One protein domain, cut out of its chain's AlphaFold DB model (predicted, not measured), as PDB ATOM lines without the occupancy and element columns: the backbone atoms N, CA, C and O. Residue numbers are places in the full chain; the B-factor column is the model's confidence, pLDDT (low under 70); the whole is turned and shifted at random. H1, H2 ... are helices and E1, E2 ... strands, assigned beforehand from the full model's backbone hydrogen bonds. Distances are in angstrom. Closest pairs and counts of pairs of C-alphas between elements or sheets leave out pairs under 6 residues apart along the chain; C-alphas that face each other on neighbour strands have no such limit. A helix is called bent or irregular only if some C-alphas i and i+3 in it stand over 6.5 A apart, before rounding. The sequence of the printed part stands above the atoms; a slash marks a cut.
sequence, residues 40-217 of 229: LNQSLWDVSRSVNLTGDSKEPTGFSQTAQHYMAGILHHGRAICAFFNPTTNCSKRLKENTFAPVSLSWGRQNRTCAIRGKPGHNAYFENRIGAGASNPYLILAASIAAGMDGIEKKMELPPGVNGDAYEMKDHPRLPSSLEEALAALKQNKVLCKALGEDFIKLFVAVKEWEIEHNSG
ATOM      1  N   LEU A  40     136.923 155.586 149.039       97.94
ATOM      2  CA  LEU A  40     137.914 154.750 149.697       97.94
ATOM      3  C   LEU A  40     139.105 154.505 148.763       97.94
ATOM      4  O   LEU A  40     139.017 153.724 147.816       97.94
ATOM      5  N   ASN A  41     140.224 155.170 149.046       98.12
ATOM      6  CA  ASN A  41     141.487 154.948 148.342       98.12
ATOM      7  C   ASN A  41     142.214 153.740 148.933       98.12
ATOM      8  O   ASN A  41     142.396 153.664 150.147       98.12
ATOM      9  N   GLN A  42     142.635 152.812 148.079       98.19
ATOM     10  CA  GLN A  42     143.231 151.541 148.486       98.19
ATOM     11  C   GLN A  42     144.505 151.262 147.696       98.19
ATOM     12  O   GLN A  42     144.583 151.518 146.494       98.19
ATOM     13  N   SER A  43     145.500 150.724 148.394       97.75
ATOM     14  CA  SER A  43     146.731 150.197 147.812       97.75
ATOM     15  C   SER A  43     147.155 148.954 148.586       97.75
ATOM     16  O   SER A  43     146.957 148.863 149.798       97.75
ATOM     17  N   LEU A  44     147.708 147.993 147.860       97.06
ATOM     18  CA  LEU A  44     148.290 146.762 148.367       97.06
ATOM     19  C   LEU A  44     149.795 146.956 148.536       97.06
ATOM     20  O   LEU A  44     150.449 147.536 147.669       97.06
ATOM     21  N   TRP A  45     150.325 146.463 149.648       96.75
ATOM     22  CA  TRP A  45     151.731 146.572 150.013       96.75
ATOM     23  C   TRP A  45     152.252 145.219 150.456       96.75
ATOM     24  O   TRP A  45     151.485 144.364 150.906       96.75
ATOM     25  N   ASP A  46     153.557 145.033 150.333       94.75
ATOM     26  CA  ASP A  46     154.224 143.892 150.931       94.75
ATOM     27  C   ASP A  46     154.129 143.939 152.469       94.75
ATOM     28  O   ASP A  46     153.786 144.960 153.072       94.75
ATOM     29  N   VAL A  47     154.457 142.826 153.126       95.50
ATOM     30  CA  VAL A  47     154.343 142.710 154.591       95.50
ATOM     31  C   VAL A  47     155.205 143.753 155.311       95.50
ATOM     32  O   VAL A  47     154.781 144.278 156.341       95.50
ATOM     33  N   SER A  48     156.377 144.101 154.760       96.44
ATOM     34  CA  SER A  48     157.258 145.121 155.346       96.44
ATOM     35  C   SER A  48     156.787 146.559 155.102       96.44
ATOM     36  O   SER A  48     157.318 147.481 155.718       96.44
ATOM     37  N   ARG A  49     155.773 146.757 154.245       93.31
ATOM     38  CA  ARG A  49     155.252 148.061 153.804       93.31
ATOM     39  C   ARG A  49     156.303 148.942 153.123       93.31
ATOM     40  O   ARG A  49     156.203 150.165 153.168       93.31
ATOM     41  N   SER A  50     157.303 148.330 152.500       93.56
ATOM     42  CA  SER A  50     158.359 149.033 151.767       93.56
ATOM     43  C   SER A  50     158.085 149.093 150.265       93.56
ATOM     44  O   SER A  50     158.556 150.011 149.594       93.56
ATOM     45  N   VAL A  51     157.285 148.162 149.737       93.25
ATOM     46  CA  VAL A  51     156.979 148.051 148.312       93.25
ATOM     47  C   VAL A  51     155.474 148.134 148.088       93.25
ATOM     48  O   VAL A  51     154.700 147.313 148.584       93.25
ATOM     49  N   ASN A  52     155.058 149.115 147.288       95.19
ATOM     50  CA  ASN A  52     153.698 149.197 146.771       95.19
ATOM     51  C   ASN A  52     153.514 148.124 145.684       95.19
ATOM     52  O   ASN A  52     154.156 148.171 144.639       95.19
ATOM     53  N   LEU A  53     152.618 147.172 145.934       95.81
ATOM     54  CA  LEU A  53     152.315 146.047 145.043       95.81
ATOM     55  C   LEU A  53     151.140 146.335 144.103       95.81
ATOM     56  O   LEU A  53     150.610 145.419 143.480       95.81
ATOM     57  N   THR A  54     150.676 147.580 144.028       97.69
ATOM     58  CA  THR A  54     149.470 147.952 143.278       97.69
ATOM     59  C   THR A  54     149.782 148.297 141.830       97.69
ATOM     60  O   THR A  54     149.025 147.939 140.933       97.69
ATOM     61  N   GLY A  55     150.884 149.005 141.592       95.75
ATOM     62  CA  GLY A  55     151.268 149.484 140.268       95.75
ATOM     63  C   GLY A  55     152.165 148.500 139.535       95.75
ATOM     64  O   GLY A  55     153.037 147.888 140.142       95.75
ATOM     65  N   ASP A  56     151.993 148.413 138.220       95.19
ATOM     66  CA  ASP A  56     152.974 147.801 137.326       95.19
ATOM     67  C   ASP A  56     152.967 148.557 135.996       95.19
ATOM     68  O   ASP A  56     151.952 148.615 135.303       95.19
ATOM     69  N   SER A  57     154.093 149.182 135.644       93.12
ATOM     70  CA  SER A  57     154.222 149.955 134.405       93.12
ATOM     71  C   SER A  57     154.321 149.085 133.151       93.12
ATOM     72  O   SER A  57     154.241 149.623 132.049       93.12
ATOM     73  N   LYS A  58     154.549 147.775 133.299       93.94
ATOM     74  CA  LYS A  58     154.594 146.821 132.182       93.94
ATOM     75  C   LYS A  58     153.199 146.348 131.784       93.94
ATOM     76  O   LYS A  58     152.995 145.961 130.638       93.94
ATOM     77  N   GLU A  59     152.249 146.406 132.710       94.75
ATOM     78  CA  GLU A  59     150.857 146.037 132.476       94.75
ATOM     79  C   GLU A  59     150.119 147.174 131.741       94.75
ATOM     80  O   GLU A  59     150.195 148.332 132.168       94.75
ATOM     81  N   PRO A  60     149.347 146.899 130.670       93.44
ATOM     82  CA  PRO A  60     148.617 147.935 129.925       93.44
ATOM     83  C   PRO A  60     147.649 148.759 130.791       93.44
ATOM     84  O   PRO A  60     147.409 149.948 130.550       93.44
ATOM     85  N   THR A  61     147.102 148.136 131.837       95.06
ATOM     86  CA  THR A  61     146.226 148.777 132.826       95.06
ATOM     87  C   THR A  61     146.983 149.759 133.731       95.06
ATOM     88  O   THR A  61     146.380 150.697 134.258       95.06
ATOM     89  N   GLY A  62     148.301 149.582 133.877       95.44
ATOM     90  CA  GLY A  62     149.155 150.262 134.849       95.44
ATOM     91  C   GLY A  62     149.090 149.666 136.262       95.44
ATOM     92  O   GLY A  62     149.654 150.252 137.191       95.44
ATOM     93  N   PHE A  63     148.381 148.547 136.439       97.75
ATOM     94  CA  PHE A  63     148.193 147.848 137.709       97.75
ATOM     95  C   PHE A  63     148.817 146.461 137.657       97.75
ATOM     96  O   PHE A  63     148.694 145.769 136.650       97.75
ATOM     97  N   SER A  64     149.420 146.026 138.761       97.31
ATOM     98  CA  SER A  64     149.913 144.654 138.897       97.31
ATOM     99  C   SER A  64     148.770 143.645 138.758       97.31
ATOM    100  O   SER A  64     147.617 143.963 139.054       97.31
ATOM    101  N   GLN A  65     149.076 142.403 138.382       97.88
ATOM    102  CA  GLN A  65     148.065 141.338 138.308       97.88
ATOM    103  C   GLN A  65     147.322 141.150 139.639       97.88
ATOM    104  O   GLN A  65     146.100 141.040 139.659       97.88
ATOM    105  N   THR A  66     148.032 141.227 140.769       97.75
ATOM    106  CA  THR A  66     147.421 141.164 142.106       97.75
ATOM    107  C   THR A  66     146.381 142.266 142.314       97.75
ATOM    108  O   THR A  66     145.285 141.998 142.802       97.75
ATOM    109  N   ALA A  67     146.691 143.508 141.932       98.19
ATOM    110  CA  ALA A  67     145.741 144.610 142.045       98.19
ATOM    111  C   ALA A  67     144.575 144.480 141.061       98.19
ATOM    112  O   ALA A  67     143.444 144.801 141.427       98.19
ATOM    113  N   GLN A  68     144.828 143.981 139.849       98.62
ATOM    114  CA  GLN A  68     143.780 143.704 138.868       98.62
ATOM    115  C   GLN A  68     142.780 142.674 139.418       98.62
ATOM    116  O   GLN A  68     141.583 142.952 139.437       98.62
ATOM    117  N   HIS A  69     143.259 141.560 139.980       98.88
ATOM    118  CA  HIS A  69     142.409 140.557 140.625       98.88
ATOM    119  C   HIS A  69     141.646 141.109 141.836       98.88
ATOM    120  O   HIS A  69     140.455 140.841 142.000       98.88
ATOM    121  N   TYR A  70     142.293 141.933 142.665       98.88
ATOM    122  CA  TYR A  70     141.637 142.572 143.806       98.88
ATOM    123  C   TYR A  70     140.501 143.510 143.369       98.88
ATOM    124  O   TYR A  70     139.391 143.465 143.901       98.88
ATOM    125  N   MET A  71     140.757 144.355 142.367       98.75
ATOM    126  CA  MET A  71     139.748 145.243 141.787       98.75
ATOM    127  C   MET A  71     138.608 144.449 141.135       98.75
ATOM    128  O   MET A  71     137.445 144.818 141.306       98.75
ATOM    129  N   ALA A  72     138.919 143.345 140.450       98.81
ATOM    130  CA  ALA A  72     137.926 142.442 139.875       98.81
ATOM    131  C   ALA A  72     137.012 141.844 140.954       98.81
ATOM    132  O   ALA A  72     135.795 141.868 140.793       98.81
ATOM    133  N   GLY A  73     137.577 141.414 142.087       98.75
ATOM    134  CA  GLY A  73     136.816 140.953 143.250       98.75
ATOM    135  C   GLY A  73     135.852 142.016 143.787       98.75
ATOM    136  O   GLY A  73     134.660 141.757 143.949       98.75
ATOM    137  N   ILE A  74     136.317 143.257 143.975       98.69
ATOM    138  CA  ILE A  74     135.435 144.361 144.401       98.69
ATOM    139  C   ILE A  74     134.274 144.567 143.420       98.69
ATOM    140  O   ILE A  74     133.135 144.727 143.859       98.69
ATOM    141  N   LEU A  75     134.534 144.566 142.108       98.56
ATOM    142  CA  LEU A  75     133.481 144.723 141.101       98.56
ATOM    143  C   LEU A  75     132.513 143.533 141.109       98.56
ATOM    144  O   LEU A  75     131.300 143.740 141.087       98.56
ATOM    145  N   HIS A  76     133.032 142.308 141.213       98.62
ATOM    146  CA  HIS A  76     132.247 141.076 141.257       98.62
ATOM    147  C   HIS A  76     131.272 141.054 142.444       98.62
ATOM    148  O   HIS A  76     130.082 140.781 142.279       98.62
ATOM    149  N   HIS A  77     131.741 141.417 143.641       98.69
ATOM    150  CA  HIS A  77     130.909 141.493 144.847       98.69
ATOM    151  C   HIS A  77     130.157 142.826 144.987       98.69
ATOM    152  O   HIS A  77     129.417 143.021 145.954       98.69
ATOM    153  N   GLY A  78     130.317 143.758 144.045       97.88
ATOM    154  CA  GLY A  78     129.976 145.163 144.242       97.88
ATOM    155  C   GLY A  78     128.500 145.437 144.534       97.88
ATOM    156  O   GLY A  78     128.198 146.323 145.336       97.88
ATOM    157  N   ARG A  79     127.572 144.635 143.984       98.38
ATOM    158  CA  ARG A  79     126.142 144.737 144.337       98.38
ATOM    159  C   ARG A  79     125.893 144.436 145.819       98.38
ATOM    160  O   ARG A  79     125.134 145.153 146.456       98.38
ATOM    161  N   ALA A  80     126.557 143.426 146.378       98.50
ATOM    162  CA  ALA A  80     126.430 143.057 147.789       98.50
ATOM    163  C   ALA A  80     127.181 144.028 148.717       98.50
ATOM    164  O   ALA A  80     126.665 144.405 149.766       98.50
ATOM    165  N   ILE A  81     128.366 144.500 148.306       97.88
ATOM    166  CA  ILE A  81     129.149 145.506 149.048       97.88
ATOM    167  C   ILE A  81     128.340 146.794 149.284       97.88
ATOM    168  O   ILE A  81     128.511 147.452 150.315       97.88
ATOM    169  N   CYS A  82     127.432 147.146 148.366       98.19
ATOM    170  CA  CYS A  82     126.582 148.330 148.498       98.19
ATOM    171  C   CYS A  82     125.747 148.352 149.781       98.19
ATOM    172  O   CYS A  82     125.480 149.445 150.267       98.19
ATOM    173  N   ALA A  83     125.412 147.203 150.375       98.44
ATOM    174  CA  ALA A  83     124.699 147.163 151.650       98.44
ATOM    175  C   ALA A  83     125.496 147.844 152.782       98.44
ATOM    176  O   ALA A  83     124.910 148.450 153.673       98.44
ATOM    177  N   PHE A  84     126.833 147.808 152.723       98.44
ATOM    178  CA  PHE A  84     127.714 148.471 153.693       98.44
ATOM    179  C   PHE A  84     128.144 149.872 153.251       98.44
ATOM    180  O   PHE A  84     128.337 150.758 154.082       98.44
ATOM    181  N   PHE A  85     128.311 150.065 151.941       98.19
ATOM    182  CA  PHE A  85     128.771 151.321 151.341       98.19
ATOM    183  C   PHE A  85     127.659 152.366 151.176       98.19
ATOM    184  O   PHE A  85     127.946 153.553 151.044       98.19
ATOM    185  N   ASN A  86     126.399 151.937 151.151       97.50
ATOM    186  CA  ASN A  86     125.211 152.775 151.029       97.50
ATOM    187  C   ASN A  86     124.144 152.275 152.026       97.50
ATOM    188  O   ASN A  86     123.097 151.794 151.600       97.50
ATOM    189  N   PRO A  87     124.407 152.325 153.348       97.00
ATOM    190  CA  PRO A  87     123.667 151.538 154.338       97.00
ATOM    191  C   PRO A  87     122.340 152.170 154.792       97.00
ATOM    192  O   PRO A  87     121.800 151.759 155.817       97.00
ATOM    193  N   THR A  88     121.838 153.188 154.092       97.00
ATOM    194  CA  THR A  88     120.549 153.827 154.385       97.00
ATOM    195  C   THR A  88     119.747 154.024 153.105       97.00
ATOM    196  O   THR A  88     120.306 154.121 152.009       97.00
ATOM    197  N   THR A  89     118.430 154.150 153.244       95.50
ATOM    198  CA  THR A  89     117.514 154.483 152.138       95.50
ATOM    199  C   THR A  89     117.854 155.825 151.475       95.50
ATOM    200  O   THR A  89     117.651 156.005 150.276       95.50
ATOM    201  N   ASN A  90     118.467 156.749 152.225       95.94
ATOM    202  CA  ASN A  90     118.928 158.033 151.709       95.94
ATOM    203  C   ASN A  90     120.162 157.904 150.794       95.94
ATOM    204  O   ASN A  90     120.359 158.725 149.894       95.94
ATOM    205  N   CYS A  91     121.006 156.885 150.994       96.44
ATOM    206  CA  CYS A  91     122.249 156.740 150.237       96.44
ATOM    207  C   CYS A  91     122.025 156.474 148.748       96.44
ATOM    208  O   CYS A  91     122.727 157.054 147.918       96.44
ATOM    209  N   SER A  92     121.041 155.641 148.392       92.12
ATOM    210  CA  SER A  92     120.764 155.302 146.988       92.12
ATOM    211  C   SER A  92     120.382 156.533 146.159       92.12
ATOM    212  O   SER A  92     120.728 156.615 144.981       92.12
ATOM    213  N   LYS A  93     119.792 157.563 146.783       93.69
ATOM    214  CA  LYS A  93     119.427 158.838 146.135       93.69
ATOM    215  C   LYS A  93     120.631 159.612 145.579       93.69
ATOM    216  O   LYS A  93     120.442 160.478 144.721       93.69
ATOM    217  N   ARG A  94     121.858 159.316 146.038       94.56
ATOM    218  CA  ARG A  94     123.112 159.862 145.481       94.56
ATOM    219  C   ARG A  94     123.530 159.173 144.180       94.56
ATOM    220  O   ARG A  94     124.202 159.814 143.380       94.56
ATOM    221  N   LEU A  95     123.173 157.907 143.958       92.69
ATOM    222  CA  LEU A  95     123.645 157.102 142.825       92.69
ATOM    223  C   LEU A  95     122.846 157.417 141.548       92.69
ATOM    224  O   LEU A  95     122.086 156.595 141.045       92.69
ATOM    225  N   LYS A  96     123.006 158.642 141.039       91.00
ATOM    226  CA  LYS A  96     122.342 159.135 139.827       91.00
ATOM    227  C   LYS A  96     123.363 159.524 138.766       91.00
ATOM    228  O   LYS A  96     124.424 160.068 139.076       91.00
ATOM    229  N   GLU A  97     123.009 159.290 137.511       90.69
ATOM    230  CA  GLU A  97     123.807 159.725 136.363       90.69
ATOM    231  C   GLU A  97     124.000 161.243 136.379       90.69
ATOM    232  O   GLU A  97     123.185 161.982 136.932       90.69
ATOM    233  N   ASN A  98     125.106 161.709 135.796       88.06
ATOM    234  CA  ASN A  98     125.459 163.132 135.718       88.06
ATOM    235  C   ASN A  98     125.668 163.840 137.075       88.06
ATOM    236  O   ASN A  98     125.718 165.065 137.132       88.06
ATOM    237  N   THR A  99     125.865 163.090 138.169       87.69
ATOM    238  CA  THR A  99     126.164 163.653 139.508       87.69
ATOM    239  C   THR A  99     127.597 163.392 139.995       87.69
ATOM    240  O   THR A  99     127.933 163.687 141.141       87.69
ATOM    241  N   PHE A 100     128.455 162.823 139.138       86.75
ATOM    242  CA  PHE A 100     129.793 162.291 139.469       86.75
ATOM    243  C   PHE A 100     129.814 161.132 140.486       86.75
ATOM    244  O   PHE A 100     130.903 160.683 140.876       86.75
ATOM    245  N   ALA A 101     128.646 160.637 140.905       92.69
ATOM    246  CA  ALA A 101     128.507 159.378 141.618       92.69
ATOM    247  C   ALA A 101     128.459 158.209 140.621       92.69
ATOM    248  O   ALA A 101     127.844 158.334 139.562       92.69
ATOM    249  N   PRO A 102     129.084 157.066 140.938       94.69
ATOM    250  CA  PRO A 102     129.017 155.909 140.063       94.69
ATOM    251  C   PRO A 102     127.613 155.301 140.064       94.69
ATOM    252  O   PRO A 102     126.922 155.317 141.080       94.69
ATOM    253  N   VAL A 103     127.226 154.710 138.934       95.19
ATOM    254  CA  VAL A 103     125.944 153.994 138.769       95.19
ATOM    255  C   VAL A 103     126.110 152.573 138.220       95.19
ATOM    256  O   VAL A 103     125.166 151.783 138.224       95.19
ATOM    257  N   SER A 104     127.318 152.224 137.774       96.56
ATOM    258  CA  SER A 104     127.675 150.916 137.226       96.56
ATOM    259  C   SER A 104     128.912 150.346 137.918       96.56
ATOM    260  O   SER A 104     129.767 151.079 138.418       96.56
ATOM    261  N   LEU A 105     129.007 149.018 137.943       97.44
ATOM    262  CA  LEU A 105     130.164 148.255 138.397       97.44
ATOM    263  C   LEU A 105     131.228 148.256 137.301       97.44
ATOM    264  O   LEU A 105     131.418 147.292 136.562       97.44
ATOM    265  N   SER A 106     131.900 149.395 137.199       97.81
ATOM    266  CA  SER A 106     132.907 149.698 136.190       97.81
ATOM    267  C   SER A 106     134.171 150.257 136.832       97.81
ATOM    268  O   SER A 106     134.158 150.793 137.949       97.81
ATOM    269  N   TRP A 107     135.280 150.162 136.106       98.19
ATOM    270  CA  TRP A 107     136.510 150.852 136.463       98.19
ATOM    271  C   TRP A 107     137.089 151.590 135.261       98.19
ATOM    272  O   TRP A 107     136.817 151.239 134.117       98.19
ATOM    273  N   GLY A 108     137.918 152.596 135.521       97.62
ATOM    274  CA  GLY A 108     138.637 153.303 134.467       97.62
ATOM    275  C   GLY A 108     139.820 154.094 135.006       97.62
ATOM    276  O   GLY A 108     139.826 154.560 136.153       97.62
ATOM    277  N   ARG A 109     140.854 154.267 134.178       96.75
ATOM    278  CA  ARG A 109     142.045 155.055 134.529       96.75
ATOM    279  C   ARG A 109     141.663 156.524 134.637       96.75
ATOM    280  O   ARG A 109     141.149 157.104 133.692       96.75
ATOM    281  N   GLN A 110     141.909 157.131 135.797       94.38
ATOM    282  CA  GLN A 110     141.569 158.526 136.102       94.38
ATOM    283  C   GLN A 110     140.080 158.896 135.932       94.38
ATOM    284  O   GLN A 110     139.730 160.050 136.189       94.38
ATOM    285  N   ASN A 111     139.205 157.935 135.627       96.12
ATOM    286  CA  ASN A 111     137.810 158.146 135.271       96.12
ATOM    287  C   ASN A 111     136.927 158.351 136.515       96.12
ATOM    288  O   ASN A 111     136.885 157.501 137.400       96.12
ATOM    289  N   ARG A 112     136.241 159.496 136.607       94.88
ATOM    290  CA  ARG A 112     135.401 159.857 137.765       94.88
ATOM    291  C   ARG A 112     133.968 159.328 137.683       94.88
ATOM    292  O   ARG A 112     133.288 159.385 138.705       94.88
ATOM    293  N   THR A 113     133.520 158.843 136.524       95.62
ATOM    294  CA  THR A 113     132.157 158.308 136.356       95.62
ATOM    295  C   THR A 113     132.080 156.803 136.639       95.62
ATOM    296  O   THR A 113     131.000 156.267 136.869       95.62
ATOM    297  N   CYS A 114     133.233 156.132 136.743       97.56
ATOM    298  CA  CYS A 114     133.351 154.730 137.154       97.56
ATOM    299  C   CYS A 114     133.221 154.523 138.671       97.56
ATOM    300  O   CYS A 114     133.576 155.401 139.465       97.56
ATOM    301  N   ALA A 115     132.815 153.316 139.083       97.75
ATOM    302  CA  ALA A 115     132.833 152.897 140.489       97.75
ATOM    303  C   ALA A 115     134.251 152.803 141.059       97.75
ATOM    304  O   ALA A 115     134.491 153.277 142.172       97.75
ATOM    305  N   ILE A 116     135.193 152.240 140.299       98.50
ATOM    306  CA  ILE A 116     136.611 152.228 140.661       98.50
ATOM    307  C   ILE A 116     137.392 153.165 139.741       98.50
ATOM    308  O   ILE A 116     137.509 152.951 138.535       98.50
ATOM    309  N   ARG A 117     137.997 154.201 140.318       98.25
ATOM    310  CA  ARG A 117     138.889 155.107 139.594       98.25
ATOM    311  C   ARG A 117     140.338 154.699 139.817       98.25
ATOM    312  O   ARG A 117     140.880 154.859 140.908       98.25
ATOM    313  N   GLY A 118     140.983 154.221 138.761       97.75
ATOM    314  CA  GLY A 118     142.378 153.800 138.802       97.75
ATOM    315  C   GLY A 118     143.361 154.976 138.788       97.75
ATOM    316  O   GLY A 118     143.226 155.900 137.980       97.75
ATOM    317  N   LYS A 119     144.375 154.932 139.657       97.44
ATOM    318  CA  LYS A 119     145.486 155.886 139.751       97.44
ATOM    319  C   LYS A 119     146.830 155.145 139.632       97.44
ATOM    320  O   LYS A 119     147.510 154.984 140.639       97.44
ATOM    321  N   PRO A 120     147.207 154.664 138.431       94.12
ATOM    322  CA  PRO A 120     148.479 153.966 138.232       94.12
ATOM    323  C   PRO A 120     149.674 154.929 138.343       94.12
ATOM    324  O   PRO A 120     149.513 156.143 138.197       94.12
ATOM    325  N   GLY A 121     150.875 154.388 138.566       90.38
ATOM    326  CA  GLY A 121     152.124 155.147 138.708       90.38
ATOM    327  C   GLY A 121     152.986 154.649 139.871       90.38
ATOM    328  O   GLY A 121     152.724 153.589 140.427       90.38
ATOM    329  N   HIS A 122     154.003 155.425 140.259       79.38
ATOM    330  CA  HIS A 122     154.942 155.053 141.333       79.38
ATOM    331  C   HIS A 122     154.253 154.813 142.690       79.38
ATOM    332  O   HIS A 122     154.562 153.852 143.381       79.38
ATOM    333  N   ASN A 123     153.259 155.639 143.028       89.38
ATOM    334  CA  ASN A 123     152.417 155.479 144.214       89.38
ATOM    335  C   ASN A 123     151.015 155.031 143.799       89.38
ATOM    336  O   ASN A 123     150.034 155.731 144.049       89.38
ATOM    337  N   ALA A 124     150.938 153.914 143.073       96.75
ATOM    338  CA  ALA A 124     149.679 153.445 142.524       96.75
ATOM    339  C   ALA A 124     148.653 153.135 143.619       96.75
ATOM    340  O   ALA A 124     148.963 152.538 144.653       96.75
ATOM    341  N   TYR A 125     147.412 153.524 143.355       98.06
ATOM    342  CA  TYR A 125     146.248 153.184 144.163       98.06
ATOM    343  C   TYR A 125     145.000 153.152 143.276       98.06
ATOM    344  O   TYR A 125     145.022 153.549 142.107       98.06
ATOM    345  N   PHE A 126     143.885 152.697 143.823       98.38
ATOM    346  CA  PHE A 126     142.579 152.864 143.195       98.38
ATOM    347  C   PHE A 126     141.588 153.437 144.206       98.38
ATOM    348  O   PHE A 126     141.683 153.206 145.409       98.38
ATOM    349  N   GLU A 127     140.659 154.243 143.708       98.31
ATOM    350  CA  GLU A 127     139.617 154.901 144.493       98.31
ATOM    351  C   GLU A 127     138.300 154.154 144.262       98.31
ATOM    352  O   GLU A 127     137.758 154.196 143.159       98.31
ATOM    353  N   ASN A 128     137.768 153.484 145.288       98.00
ATOM    354  CA  ASN A 128     136.396 152.985 145.278       98.00
ATOM    355  C   ASN A 128     135.445 154.137 145.645       98.00
ATOM    356  O   ASN A 128     135.444 154.633 146.772       98.00
ATOM    357  N   ARG A 129     134.646 154.575 144.672       97.81
ATOM    358  CA  ARG A 129     133.789 155.770 144.733       97.81
ATOM    359  C   ARG A 129     132.345 155.466 145.134       97.81
ATOM    360  O   ARG A 129     131.529 156.387 145.233       97.81
ATOM    361  N   ILE A 130     132.026 154.190 145.357       96.88
ATOM    362  CA  ILE A 130     130.673 153.736 145.703       96.88
ATOM    363  C   ILE A 130     130.243 154.321 147.055       96.88
ATOM    364  O   ILE A 130     129.075 154.666 147.216       96.88
ATOM    365  N   GLY A 131     131.183 154.481 147.992       95.75
ATOM    366  CA  GLY A 131     130.895 154.771 149.395       95.75
ATOM    367  C   GLY A 131     130.173 156.095 149.592       95.75
ATOM    368  O   GLY A 131     130.482 157.101 148.947       95.75
ATOM    369  N   ALA A 132     129.217 156.090 150.511       96.75
ATOM    370  CA  ALA A 132     128.410 157.235 150.899       96.75
ATOM    371  C   ALA A 132     128.854 157.806 152.257       96.75
ATOM    372  O   ALA A 132     129.451 157.088 153.059       96.75
ATOM    373  N   GLY A 133     128.545 159.073 152.554       95.44
ATOM    374  CA  GLY A 133     128.907 159.715 153.835       95.44
ATOM    375  C   GLY A 133     128.349 159.010 155.086       95.44
ATOM    376  O   GLY A 133     128.947 159.062 156.166       95.44
ATOM    377  N   ALA A 134     127.245 158.276 154.916       96.50
ATOM    378  CA  ALA A 134     126.601 157.480 155.960       96.50
ATOM    379  C   ALA A 134     127.275 156.121 156.227       96.50
ATOM    380  O   ALA A 134     126.874 155.408 157.144       96.50
ATOM    381  N   SER A 135     128.265 155.732 155.419       96.75
ATOM    382  CA  SER A 135     128.950 154.445 155.559       96.75
ATOM    383  C   SER A 135     129.596 154.298 156.933       96.75
ATOM    384  O   SER A 135     130.138 155.264 157.468       96.75
ATOM    385  N   ASN A 136     129.632 153.072 157.459       97.44
ATOM    386  CA  ASN A 136     130.498 152.737 158.586       97.44
ATOM    387  C   ASN A 136     131.918 152.426 158.060       97.44
ATOM    388  O   ASN A 136     132.083 151.428 157.350       97.44
ATOM    389  N   PRO A 137     132.948 153.225 158.415       97.06
ATOM    390  CA  PRO A 137     134.324 153.025 157.964       97.06
ATOM    391  C   PRO A 137     134.899 151.622 158.202       97.06
ATOM    392  O   PRO A 137     135.661 151.141 157.368       97.06
ATOM    393  N   TYR A 138     134.545 150.940 159.298       98.19
ATOM    394  CA  TYR A 138     135.026 149.574 159.546       98.19
ATOM    395  C   TYR A 138     134.415 148.581 158.560       98.19
ATOM    396  O   TYR A 138     135.129 147.754 157.996       98.19
ATOM    397  N   LEU A 139     133.107 148.691 158.311       98.25
ATOM    398  CA  LEU A 139     132.391 147.761 157.438       98.25
ATOM    399  C   LEU A 139     132.810 147.917 155.977       98.25
ATOM    400  O   LEU A 139     132.989 146.915 155.290       98.25
ATOM    401  N   ILE A 140     133.033 149.147 155.502       97.94
ATOM    402  CA  ILE A 140     133.484 149.356 154.118       97.94
ATOM    403  C   ILE A 140     134.913 148.850 153.886       97.94
ATOM    404  O   ILE A 140     135.207 148.328 152.809       97.94
ATOM    405  N   LEU A 141     135.791 148.948 154.894       98.25
ATOM    406  CA  LEU A 141     137.133 148.366 154.835       98.25
ATOM    407  C   LEU A 141     137.059 146.837 154.847       98.25
ATOM    408  O   LEU A 141     137.634 146.202 153.965       98.25
ATOM    409  N   ALA A 142     136.320 146.252 155.793       98.38
ATOM    410  CA  ALA A 142     136.170 144.804 155.910       98.38
ATOM    411  C   ALA A 142     135.571 144.185 154.637       98.38
ATOM    412  O   ALA A 142     136.121 143.223 154.105       98.38
ATOM    413  N   ALA A 143     134.503 144.779 154.096       98.50
ATOM    414  CA  ALA A 143     133.871 144.314 152.864       98.50
ATOM    415  C   ALA A 143     134.793 144.449 151.640       98.50
ATOM    416  O   ALA A 143     134.820 143.548 150.804       98.50
ATOM    417  N   SER A 144     135.571 145.536 151.541       98.50
ATOM    418  CA  SER A 144     136.537 145.705 150.440       98.50
ATOM    419  C   SER A 144     137.651 144.672 150.500       98.50
ATOM    420  O   SER A 144     137.974 144.071 149.480       98.50
ATOM    421  N   ILE A 145     138.200 144.435 151.695       98.50
ATOM    422  CA  ILE A 145     139.240 143.429 151.913       98.50
ATOM    423  C   ILE A 145     138.699 142.044 151.575       98.50
ATOM    424  O   ILE A 145     139.312 141.359 150.767       98.50
ATOM    425  N   ALA A 146     137.543 141.652 152.113       98.75
ATOM    426  CA  ALA A 146     136.954 140.343 151.844       98.75
ATOM    427  C   ALA A 146     136.714 140.107 150.343       98.75
ATOM    428  O   ALA A 146     137.124 139.082 149.804       98.75
ATOM    429  N   ALA A 147     136.101 141.073 149.654       98.81
ATOM    430  CA  ALA A 147     135.831 140.966 148.224       98.81
ATOM    431  C   ALA A 147     137.104 140.958 147.373       98.81
ATOM    432  O   ALA A 147     137.222 140.172 146.435       98.81
ATOM    433  N   GLY A 148     138.061 141.833 147.682       98.69
ATOM    434  CA  GLY A 148     139.308 141.905 146.936       98.69
ATOM    435  C   GLY A 148     140.202 140.683 147.160       98.69
ATOM    436  O   GLY A 148     140.835 140.215 146.218       98.69
ATOM    437  N   MET A 149     140.211 140.115 148.370       98.62
ATOM    438  CA  MET A 149     140.923 138.866 148.653       98.62
ATOM    439  C   MET A 149     140.319 137.681 147.894       98.62
ATOM    440  O   MET A 149     141.078 136.937 147.284       98.62
ATOM    441  N   ASP A 150     138.987 137.550 147.831       98.88
ATOM    442  CA  ASP A 150     138.339 136.513 147.004       98.88
ATOM    443  C   ASP A 150     138.701 136.668 145.518       98.88
ATOM    444  O   ASP A 150     138.972 135.683 144.828       98.88
ATOM    445  N   GLY A 151     138.793 137.916 145.045       98.88
ATOM    446  CA  GLY A 151     139.297 138.250 143.716       98.88
ATOM    447  C   GLY A 151     140.719 137.742 143.468       98.88
ATOM    448  O   GLY A 151     140.955 137.076 142.459       98.88
ATOM    449  N   ILE A 152     141.648 138.007 144.395       98.75
ATOM    450  CA  ILE A 152     143.039 137.517 144.338       98.75
ATOM    451  C   ILE A 152     143.085 135.985 144.358       98.75
ATOM    452  O   ILE A 152     143.740 135.385 143.508       98.75
ATOM    453  N   GLU A 153     142.395 135.347 145.304       98.56
ATOM    454  CA  GLU A 153     142.416 133.892 145.499       98.56
ATOM    455  C   GLU A 153     141.900 133.137 144.270       98.56
ATOM    456  O   GLU A 153     142.483 132.132 143.860       98.56
ATOM    457  N   LYS A 154     140.834 133.647 143.644       98.75
ATOM    458  CA  LYS A 154     140.239 133.058 142.437       98.75
ATOM    459  C   LYS A 154     140.845 133.575 141.138       98.75
ATOM    460  O   LYS A 154     140.404 133.141 140.076       98.75
ATOM    461  N   LYS A 155     141.823 134.484 141.211       98.69
ATOM    462  CA  LYS A 155     142.434 135.150 140.052       98.69
ATOM    463  C   LYS A 155     141.378 135.721 139.101       98.69
ATOM    464  O   LYS A 155     141.400 135.466 137.902       98.69
ATOM    465  N   MET A 156     140.406 136.446 139.651       98.75
ATOM    466  CA  MET A 156     139.316 137.005 138.852       98.75
ATOM    467  C   MET A 156     139.858 137.990 137.817       98.75
ATOM    468  O   MET A 156     140.627 138.891 138.153       98.75
ATOM    469  N   GLU A 157     139.431 137.843 136.568       98.12
ATOM    470  CA  GLU A 157     139.842 138.741 135.493       98.12
ATOM    471  C   GLU A 157     139.176 140.109 135.647       98.12
ATOM    472  O   GLU A 157     137.956 140.223 135.813       98.12
ATOM    473  N   LEU A 158     139.989 141.163 135.592       98.06
ATOM    474  CA  LEU A 158     139.487 142.528 135.612       98.06
ATOM    475  C   LEU A 158     138.813 142.816 134.260       98.06
ATOM    476  O   LEU A 158     139.454 142.635 133.223       98.06
ATOM    477  N   PRO A 159     137.546 143.277 134.225       96.00
ATOM    478  CA  PRO A 159     136.902 143.610 132.961       96.00
ATOM    479  C   PRO A 159     137.661 144.737 132.246       96.00
ATOM    480  O   PRO A 159     138.402 145.483 132.894       96.00
ATOM    481  N   PRO A 160     137.463 144.927 130.933       95.50
ATOM    482  CA  PRO A 160     138.019 146.075 130.229       95.50
ATOM    483  C   PRO A 160     137.675 147.392 130.938       95.50
ATOM    484  O   PRO A 160     136.550 147.601 131.393       95.50
ATOM    485  N   GLY A 161     138.669 148.271 131.067       96.31
ATOM    486  CA  GLY A 161     138.467 149.589 131.659       96.31
ATOM    487  C   GLY A 161     137.664 150.497 130.729       96.31
ATOM    488  O   GLY A 161     137.882 150.506 129.518       96.31
ATOM    489  N   VAL A 162     136.775 151.302 131.302       97.00
ATOM    490  CA  VAL A 162     135.980 152.277 130.555       97.00
ATOM    491  C   VAL A 162     136.852 153.459 130.140       97.00
ATOM    492  O   VAL A 162     137.390 154.189 130.983       97.00
ATOM    493  N   ASN A 163     136.923 153.678 128.829       93.19
ATOM    494  CA  ASN A 163     137.423 154.904 128.219       93.19
ATOM    495  C   ASN A 163     136.224 155.790 127.857       93.19
ATOM    496  O   ASN A 163     135.306 155.322 127.196       93.19
ATOM    497  N   GLY A 164     136.230 157.058 128.274       92.88
ATOM    498  CA  GLY A 164     135.081 157.957 128.092       92.88
ATOM    499  C   GLY A 164     134.117 157.929 129.279       92.88
ATOM    500  O   GLY A 164     134.550 157.758 130.422       92.88
ATOM    501  N   ASP A 165     132.827 158.143 129.028       94.19
ATOM    502  CA  ASP A 165     131.826 158.257 130.087       94.19
ATOM    503  C   ASP A 165     131.161 156.910 130.422       94.19
ATOM    504  O   ASP A 165     130.438 156.327 129.618       94.19
ATOM    505  N   ALA A 166     131.355 156.431 131.653       94.62
ATOM    506  CA  ALA A 166     130.708 155.229 132.166       94.62
ATOM    507  C   ALA A 166     129.173 155.310 132.255       94.62
ATOM    508  O   ALA A 166     128.544 154.260 132.395       94.62
ATOM    509  N   TYR A 167     128.563 156.502 132.187       92.75
ATOM    510  CA  TYR A 167     127.101 156.632 132.119       92.75
ATOM    511  C   TYR A 167     126.528 156.174 130.773       92.75
ATOM    512  O   TYR A 167     125.390 155.713 130.720       92.75
ATOM    513  N   GLU A 168     127.317 156.243 129.698       91.81
ATOM    514  CA  GLU A 168     126.894 155.823 128.356       91.81
ATOM    515  C   GLU A 168     127.043 154.308 128.142       91.81
ATOM    516  O   GLU A 168     126.468 153.737 127.211       91.81
ATOM    517  N   MET A 169     127.784 153.638 129.028       87.25
ATOM    518  CA  MET A 169     128.063 152.210 128.938       87.25
ATOM    519  C   MET A 169     126.868 151.382 129.430       87.25
ATOM    520  O   MET A 169     126.437 151.501 130.581       87.25
ATOM    521  N   LYS A 170     126.340 150.508 128.567       84.69
ATOM    522  CA  LYS A 170     125.151 149.673 128.849       84.69
ATOM    523  C   LYS A 170     125.473 148.225 129.224       84.69
ATOM    524  O   LYS A 170     124.597 147.503 129.683       84.69
ATOM    525  N   ASP A 171     126.707 147.807 129.001       87.56
ATOM    526  CA  ASP A 171     127.225 146.450 129.179       87.56
ATOM    527  C   ASP A 171     127.717 146.167 130.607       87.56
ATOM    528  O   ASP A 171     127.788 145.010 131.021       87.56
ATOM    529  N   HIS A 172     128.004 147.204 131.397       89.25
ATOM    530  CA  HIS A 172     128.401 147.037 132.791       89.25
ATOM    531  C   HIS A 172     127.196 146.793 133.718       89.25
ATOM    532  O   HIS A 172     126.214 147.540 133.666       89.25
ATOM    533  N   PRO A 173     127.281 145.824 134.654       94.06
ATOM    534  CA  PRO A 173     126.244 145.617 135.660       94.06
ATOM    535  C   PRO A 173     125.967 146.896 136.455       94.06
ATOM    536  O   PRO A 173     126.890 147.591 136.881       94.06
ATOM    537  N   ARG A 174     124.694 147.210 136.697       95.62
ATOM    538  CA  ARG A 174     124.314 148.396 137.476       95.62
ATOM    539  C   ARG A 174     124.518 148.172 138.974       95.62
ATOM    540  O   ARG A 174     124.360 147.054 139.479       95.62
ATOM    541  N   LEU A 175     124.844 149.252 139.685       96.75
ATOM    542  CA  LEU A 175     124.750 149.279 141.144       96.75
ATOM    543  C   LEU A 175     123.280 149.108 141.571       96.75
ATOM    544  O   LEU A 175     122.383 149.426 140.786       96.75
ATOM    545  N   PRO A 176     123.015 148.593 142.784       97.12
ATOM    546  CA  PRO A 176     121.664 148.538 143.329       97.12
ATOM    547  C   PRO A 176     121.006 149.918 143.331       97.12
ATOM    548  O   PRO A 176     121.627 150.901 143.740       97.12
ATOM    549  N   SER A 177     119.750 149.984 142.889       94.25
ATOM    550  CA  SER A 177     118.985 151.239 142.872       94.25
ATOM    551  C   SER A 177     118.374 151.593 144.235       94.25
ATOM    552  O   SER A 177     117.919 152.717 144.449       94.25
ATOM    553  N   SER A 178     118.407 150.649 145.181       96.69
ATOM    554  CA  SER A 178     117.805 150.771 146.505       96.69
ATOM    555  C   SER A 178     118.569 149.955 147.561       96.69
ATOM    556  O   SER A 178     119.427 149.126 147.228       96.69
ATOM    557  N   LEU A 179     118.271 150.196 148.843       97.38
ATOM    558  CA  LEU A 179     118.867 149.435 149.946       97.38
ATOM    559  C   LEU A 179     118.370 147.980 149.933       97.38
ATOM    560  O   LEU A 179     119.155 147.063 150.144       97.38
ATOM    561  N   GLU A 180     117.105 147.758 149.589       98.12
ATOM    562  CA  GLU A 180     116.461 146.450 149.430       98.12
ATOM    563  C   GLU A 180     117.214 145.576 148.424       98.12
ATOM    564  O   GLU A 180     117.555 144.430 148.723       98.12
ATOM    565  N   GLU A 181     117.532 146.119 147.243       98.31
ATOM    566  CA  GLU A 181     118.311 145.404 146.230       98.31
ATOM    567  C   GLU A 181     119.714 145.040 146.738       98.31
ATOM    568  O   GLU A 181     120.219 143.947 146.460       98.31
ATOM    569  N   ALA A 182     120.356 145.948 147.481       98.44
ATOM    570  CA  ALA A 182     121.681 145.716 148.041       98.44
ATOM    571  C   ALA A 182     121.650 144.625 149.127       98.44
ATOM    572  O   ALA A 182     122.509 143.742 149.133       98.44
ATOM    573  N   LEU A 183     120.637 144.631 150.000       98.69
ATOM    574  CA  LEU A 183     120.424 143.596 151.016       98.69
ATOM    575  C   LEU A 183     120.087 142.242 150.385       98.69
ATOM    576  O   LEU A 183     120.592 141.214 150.834       98.69
ATOM    577  N   ALA A 184     119.280 142.220 149.321       98.56
ATOM    578  CA  ALA A 184     118.991 140.999 148.573       98.56
ATOM    579  C   ALA A 184     120.264 140.398 147.956       98.56
ATOM    580  O   ALA A 184     120.471 139.185 148.039       98.56
ATOM    581  N   ALA A 185     121.145 141.238 147.400       98.56
ATOM    582  CA  ALA A 185     122.444 140.806 146.893       98.56
ATOM    583  C   ALA A 185     123.375 140.320 148.018       98.56
ATOM    584  O   ALA A 185     124.046 139.301 147.853       98.56
ATOM    585  N   LEU A 186     123.399 141.006 149.168       98.75
ATOM    586  CA  LEU A 186     124.195 140.612 150.334       98.75
ATOM    587  C   LEU A 186     123.775 139.244 150.876       98.75
ATOM    588  O   LEU A 186     124.635 138.388 151.054       98.75
ATOM    589  N   LYS A 187     122.470 139.001 151.054       98.50
ATOM    590  CA  LYS A 187     121.929 137.714 151.534       98.50
ATOM    591  C   LYS A 187     122.369 136.518 150.680       98.50
ATOM    592  O   LYS A 187     122.499 135.412 151.194       98.50
ATOM    593  N   GLN A 188     122.615 136.731 149.388       98.31
ATOM    594  CA  GLN A 188     123.067 135.690 148.458       98.31
ATOM    595  C   GLN A 188     124.601 135.575 148.376       98.31
ATOM    596  O   GLN A 188     125.125 134.613 147.809       98.31
ATOM    597  N   ASN A 189     125.349 136.529 148.939       98.62
ATOM    598  CA  ASN A 189     126.800 136.603 148.800       98.62
ATOM    599  C   ASN A 189     127.529 135.819 149.901       98.62
ATOM    600  O   ASN A 189     127.939 136.368 150.921       98.62
ATOM    601  N   LYS A 190     127.749 134.522 149.664       98.31
ATOM    602  CA  LYS A 190     128.390 133.616 150.639       98.31
ATOM    603  C   LYS A 190     129.776 134.075 151.107       98.31
ATOM    604  O   LYS A 190     130.126 133.839 152.258       98.31
ATOM    605  N   VAL A 191     130.556 134.717 150.235       98.62
ATOM    606  CA  VAL A 191     131.911 135.198 150.557       98.62
ATOM    607  C   VAL A 191     131.846 136.286 151.622       98.62
ATOM    608  O   VAL A 191     132.460 136.147 152.676       98.62
ATOM    609  N   LEU A 192     131.053 137.335 151.382       98.50
ATOM    610  CA  LEU A 192     130.900 138.425 152.346       98.50
ATOM    611  C   LEU A 192     130.212 137.949 153.628       98.50
ATOM    612  O   LEU A 192     130.642 138.333 154.714       98.50
ATOM    613  N   CYS A 193     129.207 137.072 153.521       98.38
ATOM    614  CA  CYS A 193     128.536 136.521 154.697       98.38
ATOM    615  C   CYS A 193     129.480 135.745 155.608       98.38
ATOM    616  O   CYS A 193     129.494 135.967 156.816       98.38
ATOM    617  N   LYS A 194     130.321 134.889 155.026       98.19
ATOM    618  CA  LYS A 194     131.326 134.148 155.786       98.19
ATOM    619  C   LYS A 194     132.393 135.076 156.371       98.19
ATOM    620  O   LYS A 194     132.781 134.894 157.518       98.19
ATOM    621  N   ALA A 195     132.868 136.053 155.598       98.12
ATOM    622  CA  ALA A 195     133.964 136.927 156.009       98.12
ATOM    623  C   ALA A 195     133.588 137.882 157.153       98.12
ATOM    624  O   ALA A 195     134.418 138.135 158.023       98.12
ATOM    625  N   LEU A 196     132.359 138.409 157.165       97.38
ATOM    626  CA  LEU A 196     131.882 139.311 158.221       97.38
ATOM    627  C   LEU A 196     131.168 138.574 159.371       97.38
ATOM    628  O   LEU A 196     130.944 139.170 160.422       97.38
ATOM    629  N   GLY A 197     130.845 137.292 159.187       98.12
ATOM    630  CA  GLY A 197     130.157 136.450 160.163       98.12
ATOM    631  C   GLY A 197     128.648 136.395 159.930       98.12
ATOM    632  O   GLY A 197     127.979 137.423 159.817       98.12
ATOM    633  N   GLU A 198     128.095 135.182 159.886       97.25
ATOM    634  CA  GLU A 198     126.685 134.953 159.541       97.25
ATOM    635  C   GLU A 198     125.718 135.600 160.542       97.25
ATOM    636  O   GLU A 198     124.747 136.234 160.128       97.25
ATOM    637  N   ASP A 199     126.017 135.526 161.843       98.06
ATOM    638  CA  ASP A 199     125.201 136.157 162.888       98.06
ATOM    639  C   ASP A 199     125.187 137.683 162.762       98.06
ATOM    640  O   ASP A 199     124.133 138.315 162.875       98.06
ATOM    641  N   PHE A 200     126.348 138.277 162.465       98.38
ATOM    642  CA  PHE A 200     126.451 139.710 162.215       98.38
ATOM    643  C   PHE A 200     125.627 140.108 160.990       98.38
ATOM    644  O   PHE A 200     124.846 141.054 161.074       98.38
ATOM    645  N   ILE A 201     125.744 139.381 159.871       98.50
ATOM    646  CA  ILE A 201     124.950 139.671 158.670       98.50
ATOM    647  C   ILE A 201     123.458 139.542 158.942       98.50
ATOM    648  O   ILE A 201     122.697 140.409 158.523       98.50
ATOM    649  N   LYS A 202     123.030 138.497 159.655       98.25
ATOM    650  CA  LYS A 202     121.620 138.292 159.991       98.25
ATOM    651  C   LYS A 202     121.057 139.480 160.773       98.25
ATOM    652  O   LYS A 202     120.005 139.998 160.410       98.25
ATOM    653  N   LEU A 203     121.767 139.929 161.809       98.31
ATOM    654  CA  LEU A 203     121.374 141.094 162.607       98.31
ATOM    655  C   LEU A 203     121.415 142.388 161.789       98.31
ATOM    656  O   LEU A 203     120.470 143.171 161.835       98.31
ATOM    657  N   PHE A 204     122.480 142.597 161.013       98.56
ATOM    658  CA  PHE A 204     122.629 143.766 160.153       98.56
ATOM    659  C   PHE A 204     121.464 143.880 159.166       98.56
ATOM    660  O   PHE A 204     120.831 144.928 159.082       98.56
ATOM    661  N   VAL A 205     121.150 142.795 158.453       98.56
ATOM    662  CA  VAL A 205     120.046 142.754 157.489       98.56
ATOM    663  C   VAL A 205     118.714 143.021 158.182       98.56
ATOM    664  O   VAL A 205     117.972 143.864 157.696       98.56
ATOM    665  N   ALA A 206     118.445 142.398 159.334       98.44
ATOM    666  CA  ALA A 206     117.199 142.610 160.072       98.44
ATOM    667  C   ALA A 206     117.000 144.078 160.491       98.44
ATOM    668  O   ALA A 206     115.907 144.619 160.342       98.44
ATOM    669  N   VAL A 207     118.057 144.752 160.964       97.88
ATOM    670  CA  VAL A 207     117.997 146.186 161.302       97.88
ATOM    671  C   VAL A 207     117.698 147.027 160.061       97.88
ATOM    672  O   VAL A 207     116.886 147.947 160.123       97.88
ATOM    673  N   LYS A 208     118.328 146.716 158.925       97.94
ATOM    674  CA  LYS A 208     118.120 147.472 157.683       97.94
ATOM    675  C   LYS A 208     116.756 147.229 157.047       97.94
ATOM    676  O   LYS A 208     116.168 148.172 156.533       97.94
ATOM    677  N   GLU A 209     116.229 146.013 157.121       98.12
ATOM    678  CA  GLU A 209     114.856 145.706 156.706       98.12
ATOM    679  C   GLU A 209     113.842 146.445 157.588       98.12
ATOM    680  O   GLU A 209     112.925 147.067 157.057       98.12
ATOM    681  N   TRP A 210     114.065 146.503 158.905       97.19
ATOM    682  CA  TRP A 210     113.233 147.309 159.802       97.19
ATOM    683  C   TRP A 210     113.270 148.806 159.448       97.19
ATOM    684  O   TRP A 210     112.217 149.439 159.382       97.19
ATOM    685  N   GLU A 211     114.454 149.372 159.172       94.88
ATOM    686  CA  GLU A 211     114.594 150.769 158.717       94.88
ATOM    687  C   GLU A 211     113.808 151.030 157.421       94.88
ATOM    688  O   GLU A 211     113.161 152.067 157.297       94.88
ATOM    689  N   ILE A 212     113.845 150.094 156.466       96.50
ATOM    690  CA  ILE A 212     113.095 150.177 155.205       96.50
ATOM    691  C   ILE A 212     111.584 150.176 155.463       96.50
ATOM    692  O   ILE A 212     110.883 151.051 154.960       96.50
ATOM    693  N   GLU A 213     111.085 149.229 156.259       96.69
ATOM    694  CA  GLU A 213     109.651 149.069 156.546       96.69
ATOM    695  C   GLU A 213     109.042 150.292 157.246       96.69
ATOM    696  O   GLU A 213     107.865 150.595 157.054       96.69
ATOM    697  N   HIS A 214     109.839 151.004 158.047       93.69
ATOM    698  CA  HIS A 214     109.394 152.161 158.827       93.69
ATOM    699  C   HIS A 214     109.721 153.504 158.164       93.69
ATOM    700  O   HIS A 214     109.375 154.555 158.710       93.69
ATOM    701  N   ASN A 215     110.364 153.499 156.992       92.62
ATOM    702  CA  ASN A 215     110.663 154.722 156.264       92.62
ATOM    703  C   ASN A 215     109.387 155.319 155.652       92.62
ATOM    704  O   ASN A 215     108.865 154.826 154.653       92.62
ATOM    705  N   SER A 216     108.917 156.432 156.218       90.31
ATOM    706  CA  SER A 216     107.737 157.158 155.730       90.31
ATOM    707  C   SER A 216     108.066 158.322 154.779       90.31
ATOM    708  O   SER A 216     107.240 159.218 154.606       90.31
ATOM    709  N   GLY A 217     109.267 158.351 154.190       90.88
ATOM    710  CA  GLY A 217     109.701 159.349 153.208       90.88
ATOM    711  C   GLY A 217     110.758 160.334 153.719       90.88
ATOM    712  O   GLY A 217     111.385 160.135 154.757       90.88
TER     713      GLY A 217
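AT A GLANCE: This is residues 40 to 217 of the 229 residues of the protein "Hypothetical protein" of Vitrella brassicaformis (UniProt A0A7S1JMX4). A small twisted sheet of four short strands has H1 lying over one face along the strands, and the long helix H4 crosses H1 steeply, with its residues 137 to 145 grazing the sheet. From there the helices go on away from the sheet: H2 packs on H4 and H5, H6 packs on H4, and H7 packs on H5, far out at one end of the longest axis, while the loop of residues 43 to 64 makes the other end beyond the sheet. The printed part has 178 residues, with named elements in the order E1, H1, H2, H3, E2, E3, E4, H4, H5, H6, H7; the sheet is mixed, in the order E1, E4, E3, E2. The class is mixed, helices and strands, with under half of the residues, 88 of 178, in named elements. The whole is compact, with a radius of gyration of the C-alphas of 16.0 A and spans of 52 by 36 by 25 A.

IN THESE COORDINATES: The sheet is made of E1, residues 40 to 42, E4, residues 125 to 128, E3, residues 116 to 119, and E2, residues 107 to 109; E4 measures 9.9 A from first to last C-alpha, E3 9.6 A, E2 7.2 A and E1 6.3 A. E1 begins at C-alpha 40, at (137.914, 154.750, 149.697). H1, residues 65 to 76, is 16.1 A long. H4, residues 137 to 153, is the longest helix at 24.2 A and begins at C-alpha 137, at (134.324, 153.025, 157.964). H2 holds residues 78 to 85 over 9.5 A, H5 residues 179 to 188 over 14.4 A, and H6 residues 190 to 196 over 10.1 A. H3, residues 89 to 92, is neither bent nor irregular, but only just: C-alphas 89 and 92 are 6.1 A apart. H7, residues 198 to 213, is 22.3 A long and ends at C-alpha 213, at (109.651, 149.069, 156.546).

HOW THE PARTS SIT: In the sheet E1 and E2 are the edge strands. E1 and E4 are antiparallel at 152 degrees, with N 40 and O 128 2.9 A apart, within hydrogen-bond range. E3 and E4 form a hairpin, antiparallel at 160 degrees, with N 117 and O 127 at 2.9 A. E3 and E2 are parallel at 21 degrees, with N 118 and O 108 at 2.9 A. H1 is on the sheet at a height of 9.7 A, over E4 and E3, and runs along the strands, at 0 degrees to E4 on the local plane. H4 only grazes the sheet, with residues 137 to 145. H4 touches H1 at a steep tilt of 62 degrees, opposite ways, and the closest C-alphas, of Gly 73 and Gly 151, are 3.7 A apart. With residues 139 to 144 alone H4 touches H2 at a shallow tilt of 23 degrees, opposite ways, closest at the C-alphas of Phe 85 and Ile 140, 5.8 A. H4 also touches H6 at a steep tilt of 45 degrees, closest at the C-alphas of Ala 146 and Ala 195, 6.2 A. H2 touches H5 at a steep tilt of 61 degrees, with the C-alphas of Ala 80 and Leu 186 4.2 A apart. H5 touches H7 at a shallow tilt of 24 degrees, opposite ways, closest at the C-alphas of Leu 183 and Val 205, 6.5 A. H5 and H6 only just touch, only at the corner by their link, with 3 pairs of C-alphas within 8 A. H3 is near H2, and close but not clearly touching H5. H4 and H7 are apart. Every O i to N i+4 pair is within hydrogen-bond range in H1, H4, H6 and H7, against 2 of 4 in H2 and 5 of 6 in H5, while H3 is too short for such a pair.

THE WHOLE: The two C-alphas farthest apart, those of Lys 58 and Ser 216, are 53.5 A apart. The printed part has no cut. The long links are E1 to H1 with 22 residues, H3 to E2 with 14 and H4 to H5 with 25. The mean pLDDT of the printed part is 96.3, and no printed residue is under 70.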